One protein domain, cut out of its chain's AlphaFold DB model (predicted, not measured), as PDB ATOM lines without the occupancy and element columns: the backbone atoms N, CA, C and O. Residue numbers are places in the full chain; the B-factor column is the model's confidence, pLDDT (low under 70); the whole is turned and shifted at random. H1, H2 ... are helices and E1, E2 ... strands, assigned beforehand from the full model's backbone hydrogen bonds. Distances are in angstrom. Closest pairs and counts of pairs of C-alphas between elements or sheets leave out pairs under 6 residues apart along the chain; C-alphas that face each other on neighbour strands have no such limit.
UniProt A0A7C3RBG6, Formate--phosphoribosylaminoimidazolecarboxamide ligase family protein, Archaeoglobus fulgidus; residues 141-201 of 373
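What this domain is: This is residues 141 to 201 of the 373 residues of the protein "Formate--phosphoribosylaminoimidazolecarboxamide ligase family protein" of Archaeoglobus fulgidus (UniProt A0A7C3RBG6). A small sheet of three strands is covered on one face by the long helix H1, which runs over the edge strand E2, while no named helix lies over the other face. The short helix H2 sits on the same face as H1, beside the strands, and the loops around Asp 148 and Lys 159 make the two ends of the long axis. The printed part has 61 residues, with E1, E2, H1, H2 and E3 in that order along the chain; the sheet runs E2, E1, E3, antiparallel throughout, and the class is mixed, helices and strands. It is compact, with a radius of gyration of the C-alphas of 10.6 A, and elongated, with spans of 31 by 20 by 16 A.

Where its parts are: Residues 141 to 150 hold no named element. E1, residues 151 to 156, begins at C-alpha 151 (-12.661, 16.129, 6.833) and is 16.3 A long. E2, residues 164 to 169, is 16.2 A long. H1, residues 172 to 184, is 18.5 A long, with C-alpha 172 at (-12.719, 19.070, 16.723). H2 is residues 190 to 194. E3, residues 197 to 200, is 9.9 A long and ends at C-alpha 200 (-11.601, 18.611, 3.488).

How they stand to each other: E1 is the inner strand, and E2 and E3 are the edge strands. E1 and E2 form a hairpin, antiparallel at 153 degrees, with N 153 and O 167 within hydrogen-bond range at 2.8 A. E1 and E3 are antiparallel at 159 degrees, with N 152 and O 199 within range at 2.8 A. H1 is on the sheet over E2, at a height over the sheet of 9.2 A; it is only just slantwise to the strands, at 30.4 degrees to E2 on the local plane. The closest C-alphas of E2 and H1, those of Ala 169 and Tyr 175, are 5.0 A apart. H2 is on the sheet, on the same face as H1, but over none of the strands. The closest C-alphas of E1 and H2, those of Gln 156 and Gly 192, are 5.2 A apart. H1 and H2 are close but not clearly touching, with the C-alphas of Leu 183 and Glu 190 closest at 7.4 A. E2, H1 with H2, and E3 form a split strand-helix-strand unit, two strands running the same way with E1 between them, and its crossover is right-handed. In H1 and H2 every O i to N i+4 pair is within hydrogen-bond range.

The domain as a whole: The two C-alphas farthest apart, those of Asp 148 and Lys 159, are 30.7 A apart. The printed part has no cut. No link is long: E1 to E2 is short, and the other three are tight. The mean pLDDT of the printed part is 91.0, and residues 161 to 162 are under 70.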
ATOM      1  N   PHE A 141      -6.358  21.823   6.675       95.69
ATOM      2  CA  PHE A 141      -6.550  22.368   8.016       95.69
ATOM      3  C   PHE A 141      -5.261  22.189   8.813       95.69
ATOM      4  O   PHE A 141      -4.687  21.095   8.833       95.69
ATOM      5  N   LYS A 142      -4.786  23.256   9.466       94.94
ATOM      6  CA  LYS A 142      -3.498  23.230  10.182       94.94
ATOM      7  C   LYS A 142      -3.593  22.536  11.532       94.94
ATOM      8  O   LYS A 142      -2.582  22.049  12.036       94.94
ATOM      9  N   SER A 143      -4.785  22.500  12.117       95.81
ATOM     10  CA  SER A 143      -5.034  21.813  13.376       95.81
ATOM     11  C   SER A 143      -6.484  21.321  13.475       95.81
ATOM     12  O   SER A 143      -7.350  21.805  12.739       95.81
ATOM     13  N   PRO A 144      -6.771  20.358  14.372       96.19
ATOM     14  CA  PRO A 144      -8.129  19.867  14.598       96.19
ATOM     15  C   PRO A 144      -9.128  20.960  14.987       96.19
ATOM     16  O   PRO A 144     -10.307  20.849  14.677       96.19
ATOM     17  N   GLU A 145      -8.664  22.028  15.637       97.44
ATOM     18  CA  GLU A 145      -9.484  23.156  16.094       97.44
ATOM     19  C   GLU A 145     -10.056  23.987  14.937       97.44
ATOM     20  O   GLU A 145     -11.044  24.690  15.124       97.44
ATOM     21  N   GLU A 146      -9.455  23.910  13.747       96.81
ATOM     22  CA  GLU A 146      -9.936  24.612  12.554       96.81
ATOM     23  C   GLU A 146     -11.048  23.840  11.818       96.81
ATOM     24  O   GLU A 146     -11.599  24.365  10.849       96.81
ATOM     25  N   ILE A 147     -11.362  22.601  12.229       97.00
ATOM     26  CA  ILE A 147     -12.349  21.747  11.554       97.00
ATOM     27  C   ILE A 147     -13.740  22.384  11.653       97.00
ATOM     28  O   ILE A 147     -14.337  22.455  12.725       97.00
ATOM     29  N   ASP A 148     -14.268  22.790  10.500       94.75
ATOM     30  CA  ASP A 148     -15.576  23.433  10.332       94.75
ATOM     31  C   ASP A 148     -16.525  22.645   9.403       94.75
ATOM     32  O   ASP A 148     -17.631  23.097   9.112       94.75
ATOM     33  N   ARG A 149     -16.090  21.480   8.902       94.88
ATOM     34  CA  ARG A 149     -16.813  20.631   7.937       94.88
ATOM     35  C   ARG A 149     -16.312  19.187   7.985       94.88
ATOM     36  O   ARG A 149     -15.380  18.870   8.719       94.88
ATOM     37  N   LEU A 150     -16.895  18.313   7.163       96.12
ATOM     38  CA  LEU A 150     -16.414  16.939   7.008       96.12
ATOM     39  C   LEU A 150     -14.979  16.927   6.456       96.12
ATOM     40  O   LEU A 150     -14.707  17.438   5.368       96.12
ATOM     41  N   VAL A 151     -14.070  16.298   7.196       97.12
ATOM     42  CA  VAL A 151     -12.661  16.129   6.833       97.12
ATOM     43  C   VAL A 151     -12.286  14.656   6.751       97.12
ATOM     44  O   VAL A 151     -12.893  13.795   7.390       97.12
ATOM     45  N   VAL A 152     -11.244  14.371   5.976       95.31
ATOM     46  CA  VAL A 152     -10.504  13.114   6.008       95.31
ATOM     47  C   VAL A 152      -9.137  13.362   6.629       95.31
ATOM     48  O   VAL A 152      -8.358  14.203   6.178       95.31
ATOM     49  N   VAL A 153      -8.828  12.589   7.663       94.62
ATOM     50  CA  VAL A 153      -7.547  12.632   8.358       94.62
ATOM     51  C   VAL A 153      -6.697  11.472   7.872       94.62
ATOM     52  O   VAL A 153      -7.075  10.305   7.991       94.62
ATOM     53  N   LYS A 154      -5.542  11.799   7.295       91.81
ATOM     54  CA  LYS A 154      -4.602  10.834   6.721       91.81
ATOM     55  C   LYS A 154      -3.447  10.644   7.693       91.81
ATOM     56  O   LYS A 154      -2.607  11.532   7.829       91.81
ATOM     57  N   VAL A 155      -3.396   9.485   8.343       89.19
ATOM     58  CA  VAL A 155      -2.404   9.167   9.380       89.19
ATOM     59  C   VAL A 155      -1.526   8.008   8.925       89.19
ATOM     60  O   VAL A 155      -2.005   7.052   8.318       89.19
ATOM     61  N   GLN A 156      -0.233   8.055   9.229       85.50
ATOM     62  CA  GLN A 156       0.645   6.903   9.025       85.50
ATOM     63  C   GLN A 156       0.272   5.776  10.004       85.50
ATOM     64  O   GLN A 156       0.130   6.033  11.201       85.50
ATOM     65  N   GLN A 157       0.121   4.533   9.532       83.38
ATOM     66  CA  GLN A 157      -0.134   3.409  10.442       83.38
ATOM     67  C   GLN A 157       1.069   3.143  11.355       83.38
ATOM     68  O   GLN A 157       2.218   3.188  10.915       83.38
ATOM     69  N   ALA A 158       0.806   2.773  12.612       80.56
ATOM     70  CA  ALA A 158       1.853   2.553  13.613       80.56
ATOM     71  C   ALA A 158       2.790   1.382  13.273       80.56
ATOM     72  O   ALA A 158       3.983   1.434  13.561       80.56
ATOM     73  N   LYS A 159       2.248   0.313  12.675       79.19
ATOM     74  CA  LYS A 159       2.975  -0.939  12.385       79.19
ATOM     75  C   LYS A 159       3.381  -1.090  10.920       79.19
ATOM     76  O   LYS A 159       4.085  -2.039  10.587       79.19
ATOM     77  N   ASN A 160       2.928  -0.189  10.050       74.44
ATOM     78  CA  ASN A 160       3.175  -0.270   8.618       74.44
ATOM     79  C   ASN A 160       3.480   1.122   8.038       74.44
ATOM     80  O   ASN A 160       2.563   1.861   7.676       74.44
ATOM     81  N   PRO A 161       4.764   1.495   7.906       69.38
ATOM     82  CA  PRO A 161       5.158   2.790   7.352       69.38
ATOM     83  C   PRO A 161       4.826   2.942   5.856       69.38
ATOM     84  O   PRO A 161       4.973   4.031   5.308       69.38
ATOM     85  N   LEU A 162       4.354   1.885   5.186       64.75
ATOM     86  CA  LEU A 162       3.914   1.936   3.790       64.75
ATOM     87  C   LEU A 162       2.394   2.106   3.645       64.75
ATOM     88  O   LEU A 162       1.931   2.453   2.563       64.75
ATOM     89  N   GLU A 163       1.613   1.902   4.711       70.75
ATOM     90  CA  GLU A 163       0.154   2.040   4.678       70.75
ATOM     91  C   GLU A 163      -0.332   3.216   5.532       70.75
ATOM     92  O   GLU A 163       0.175   3.504   6.618       70.75
ATOM     93  N   ARG A 164      -1.373   3.890   5.043       77.00
ATOM     94  CA  ARG A 164      -2.046   4.972   5.763       77.00
ATOM     95  C   ARG A 164      -3.351   4.468   6.363       77.00
ATOM     96  O   ARG A 164      -4.070   3.693   5.737       77.00
ATOM     97  N   ALA A 165      -3.635   4.904   7.581       80.62
ATOM     98  CA  ALA A 165      -4.961   4.846   8.165       80.62
ATOM     99  C   ALA A 165      -5.713   6.125   7.786       80.62
ATOM    100  O   ALA A 165      -5.130   7.210   7.716       80.62
ATOM    101  N   PHE A 166      -7.011   5.982   7.557       88.44
ATOM    102  CA  PHE A 166      -7.906   7.092   7.278       88.44
ATOM    103  C   PHE A 166      -9.031   7.068   8.299       88.44
ATOM    104  O   PHE A 166      -9.594   6.006   8.571       88.44
ATOM    105  N   PHE A 167      -9.368   8.230   8.838       90.94
ATOM    106  CA  PHE A 167     -10.617   8.421   9.561       90.94
ATOM    107  C   PHE A 167     -11.248   9.747   9.164       90.94
ATOM    108  O   PHE A 167     -10.607  10.590   8.537       90.94
ATOM    109  N   TYR A 168     -12.522   9.895   9.496       95.06
ATOM    110  CA  TYR A 168     -13.321  11.054   9.136       95.06
ATOM    111  C   TYR A 168     -13.766  11.762  10.405       95.06
ATOM    112  O   TYR A 168     -14.012  11.096  11.410       95.06
ATOM    113  N   ALA A 169     -13.840  13.086  10.342       96.50
ATOM    114  CA  ALA A 169     -14.321  13.910  11.439       96.50
ATOM    115  C   ALA A 169     -15.179  15.057  10.901       96.50
ATOM    116  O   ALA A 169     -14.941  15.524   9.786       96.50
ATOM    117  N   ILE A 170     -16.164  15.506  11.676       96.50
ATOM    118  CA  ILE A 170     -17.000  16.676  11.337       96.50
ATOM    119  C   ILE A 170     -16.803  17.872  12.276       96.50
ATOM    120  O   ILE A 170     -17.340  18.944  12.013       96.50
ATOM    121  N   SER A 171     -16.062  17.695  13.370       97.44
ATOM    122  CA  SER A 171     -15.741  18.744  14.341       97.44
ATOM    123  C   SER A 171     -14.441  18.405  15.091       97.44
ATOM    124  O   SER A 171     -13.974  17.257  15.004       97.44
ATOM    125  N   PRO A 172     -13.861  19.351  15.856       97.94
ATOM    126  CA  PRO A 172     -12.719  19.070  16.723       97.94
ATOM    127  C   PRO A 172     -13.003  17.936  17.725       97.94
ATOM    128  O   PRO A 172     -12.169  17.057  17.931       97.94
ATOM    129  N   GLU A 173     -14.197  17.899  18.321       97.75
ATOM    130  CA  GLU A 173     -14.582  16.876  19.301       97.75
ATOM    131  C   GLU A 173     -14.642  15.478  18.675       97.75
ATOM    132  O   GLU A 173     -14.110  14.528  19.253       97.75
ATOM    133  N   ASP A 174     -15.250  15.352  17.491       97.25
ATOM    134  CA  ASP A 174     -15.307  14.085  16.751       97.25
ATOM    135  C   ASP A 174     -13.895  13.625  16.357       97.25
ATOM    136  O   ASP A 174     -13.537  12.466  16.564       97.25
ATOM    137  N   TYR A 175     -13.030  14.547  15.913       97.44
ATOM    138  CA  TYR A 175     -11.625  14.241  15.636       97.44
ATOM    139  C   TYR A 175     -10.933  13.585  16.837       97.44
ATOM    140  O   TYR A 175     -10.335  12.513  16.695       97.44
ATOM    141  N   TYR A 176     -11.023  14.201  18.021       97.12
ATOM    142  CA  TYR A 176     -10.356  13.691  19.220       97.12
ATOM    143  C   TYR A 176     -10.929  12.341  19.668       97.12
ATOM    144  O   TYR A 176     -10.159  11.454  20.042       97.12
ATOM    145  N   GLN A 177     -12.246  12.135  19.552       96.62
ATOM    146  CA  GLN A 177     -12.882  10.846  19.850       96.62
ATOM    147  C   GLN A 177     -12.395   9.725  18.918       96.62
ATOM    148  O   GLN A 177     -12.042   8.635  19.380       96.62
ATOM    149  N   GLN A 178     -12.339   9.979  17.606       94.06
ATOM    150  CA  GLN A 178     -11.862   8.993  16.629       94.06
ATOM    151  C   GLN A 178     -10.374   8.686  16.818       94.06
ATOM    152  O   GLN A 178      -9.972   7.519  16.799       94.06
ATOM    153  N   ALA A 179      -9.561   9.721  17.035       94.69
ATOM    154  CA  ALA A 179      -8.132   9.581  17.268       94.69
ATOM    155  C   ALA A 179      -7.837   8.759  18.531       94.69
ATOM    156  O   ALA A 179      -7.029   7.831  18.479       94.69
ATOM    157  N   GLU A 180      -8.524   9.037  19.645       95.81
ATOM    158  CA  GLU A 180      -8.361   8.291  20.898       95.81
ATOM    159  C   GLU A 180      -8.700   6.805  20.716       95.81
ATOM    160  O   GLU A 180      -7.964   5.930  21.182       95.81
ATOM    161  N   ARG A 181      -9.783   6.501  19.989       93.25
ATOM    162  CA  ARG A 181     -10.166   5.122  19.664       93.25
ATOM    163  C   ARG A 181      -9.070   4.401  18.875       93.25
ATOM    164  O   ARG A 181      -8.647   3.320  19.277       93.25
ATOM    165  N   LEU A 182      -8.571   5.008  17.798       90.69
ATOM    166  CA  LEU A 182      -7.542   4.401  16.942       90.69
ATOM    167  C   LEU A 182      -6.185   4.248  17.647       90.69
ATOM    168  O   LEU A 182      -5.453   3.294  17.361       90.69
ATOM    169  N   LEU A 183      -5.850   5.157  18.571       92.81
ATOM    170  CA  LEU A 183      -4.678   5.041  19.443       92.81
ATOM    171  C   LEU A 183      -4.818   3.849  20.398       92.81
ATOM    172  O   LEU A 183      -3.893   3.045  20.506       92.81
ATOM    173  N   LYS A 184      -5.984   3.683  21.041       93.25
ATOM    174  CA  LYS A 184      -6.273   2.534  21.922       93.25
ATOM    175  C   LYS A 184      -6.235   1.201  21.173       93.25
ATOM    176  O   LYS A 184      -5.747   0.212  21.712       93.25
ATOM    177  N   GLU A 185      -6.714   1.175  19.931       87.44
ATOM    178  CA  GLU A 185      -6.664  -0.002  19.051       87.44
ATOM    179  C   GLU A 185      -5.248  -0.281  18.496       87.44
ATOM    180  O   GLU A 185      -4.999  -1.338  17.915       87.44
ATOM    181  N   GLY A 186      -4.297   0.645  18.677       86.81
ATOM    182  CA  GLY A 186      -2.922   0.521  18.186       86.81
ATOM    183  C   GLY A 186      -2.800   0.580  16.659       86.81
ATOM    184  O   GLY A 186      -1.807   0.095  16.106       86.81
ATOM    185  N   VAL A 187      -3.807   1.139  15.977       84.88
ATOM    186  CA  VAL A 187      -3.816   1.349  14.517       84.88
ATOM    187  C   VAL A 187      -2.870   2.494  14.147       84.88
ATOM    188  O   VAL A 187      -2.110   2.402  13.179       84.88
ATOM    189  N   ILE A 188      -2.881   3.555  14.956       90.56
ATOM    190  CA  ILE A 188      -2.022   4.737  14.825       90.56
ATOM    191  C   ILE A 188      -1.233   4.967  16.120       90.56
ATOM    192  O   ILE A 188      -1.520   4.360  17.149       90.56
ATOM    193  N   ASN A 189      -0.226   5.835  16.064       92.00
ATOM    194  CA  ASN A 189       0.538   6.292  17.226       92.00
ATOM    195  C   ASN A 189       0.534   7.830  17.297       92.00
ATOM    196  O   ASN A 189       0.172   8.502  16.328       92.00
ATOM    197  N   GLU A 190       0.930   8.392  18.442       91.94
ATOM    198  CA  GLU A 190       0.907   9.846  18.668       91.94
ATOM    199  C   GLU A 190       1.781  10.614  17.669       91.94
ATOM    200  O   GLU A 190       1.401  11.682  17.192       91.94
ATOM    201  N   GLU A 191       2.938  10.056  17.300       90.56
ATOM    202  CA  GLU A 191       3.834  10.687  16.331       90.56
ATOM    203  C   GLU A 191       3.186  10.793  14.943       90.56
ATOM    204  O   GLU A 191       3.251  11.847  14.306       90.56
ATOM    205  N   GLY A 192       2.556   9.710  14.487       88.88
ATOM    206  CA  GLY A 192       1.838   9.649  13.222       88.88
ATOM    207  C   GLY A 192       0.651  10.599  13.211       88.88
ATOM    208  O   GLY A 192       0.463  11.310  12.227       88.88
ATOM    209  N   LEU A 193      -0.100  10.668  14.315       91.81
ATOM    210  CA  LEU A 193      -1.225  11.588  14.466       91.81
ATOM    211  C   LEU A 193      -0.773  13.055  14.428       91.81
ATOM    212  O   LEU A 193      -1.403  13.869  13.764       91.81
ATOM    213  N   ARG A 194       0.357  13.397  15.059       90.56
ATOM    214  CA  ARG A 194       0.918  14.761  15.019       90.56
ATOM    215  C   ARG A 194       1.356  15.186  13.612       90.56
ATOM    216  O   ARG A 194       1.375  16.372  13.307       90.56
ATOM    217  N   LYS A 195       1.746  14.226  12.770       90.12
ATOM    218  CA  LYS A 195       2.124  14.448  11.362       90.12
ATOM    219  C   LYS A 195       0.947  14.244  10.400       90.12
ATOM    220  O   LYS A 195       1.157  14.245   9.187       90.12
ATOM    221  N   ALA A 196      -0.257  13.998  10.917       91.94
ATOM    222  CA  ALA A 196      -1.415  13.709  10.092       91.94
ATOM    223  C   ALA A 196      -1.802  14.925   9.257       91.94
ATOM    224  O   ALA A 196      -1.744  16.061   9.723       91.94
ATOM    225  N   ARG A 197      -2.240  14.669   8.023       92.75
ATOM    226  CA  ARG A 197      -2.846  15.708   7.189       92.75
ATOM    227  C   ARG A 197      -4.349  15.683   7.379       92.75
ATOM    228  O   ARG A 197      -4.960  14.619   7.248       92.75
ATOM    229  N   ILE A 198      -4.913  16.848   7.666       96.25
ATOM    230  CA  ILE A 198      -6.350  17.064   7.792       96.25
ATOM    231  C   ILE A 198      -6.780  17.814   6.538       96.25
ATOM    232  O   ILE A 198      -6.388  18.957   6.318       96.25
ATOM    233  N   GLU A 199      -7.541  17.145   5.683       95.81
ATOM    234  CA  GLU A 199      -8.019  17.717   4.428       95.81
ATOM    235  C   GLU A 199      -9.543  17.647   4.397       95.81
ATOM    236  O   GLU A 199     -10.139  16.680   4.866       95.81
ATOM    237  N   GLU A 200     -10.183  18.652   3.817       96.25
ATOM    238  CA  GLU A 200     -11.601  18.611   3.488       96.25
ATOM    239  C   GLU A 200     -11.956  17.325   2.734       96.25
ATOM    240  O   GLU A 200     -11.322  16.959   1.741       96.25
ATOM    241  N   TYR A 201     -13.011  16.651   3.184       95.56
ATOM    242  CA  TYR A 201     -13.589  15.559   2.428       95.56
ATOM    243  C   TYR A 201     -14.666  16.110   1.503       95.56
ATOM    244  O   TYR A 201     -15.751  16.508   1.926       95.56
TER     245      TYR A 201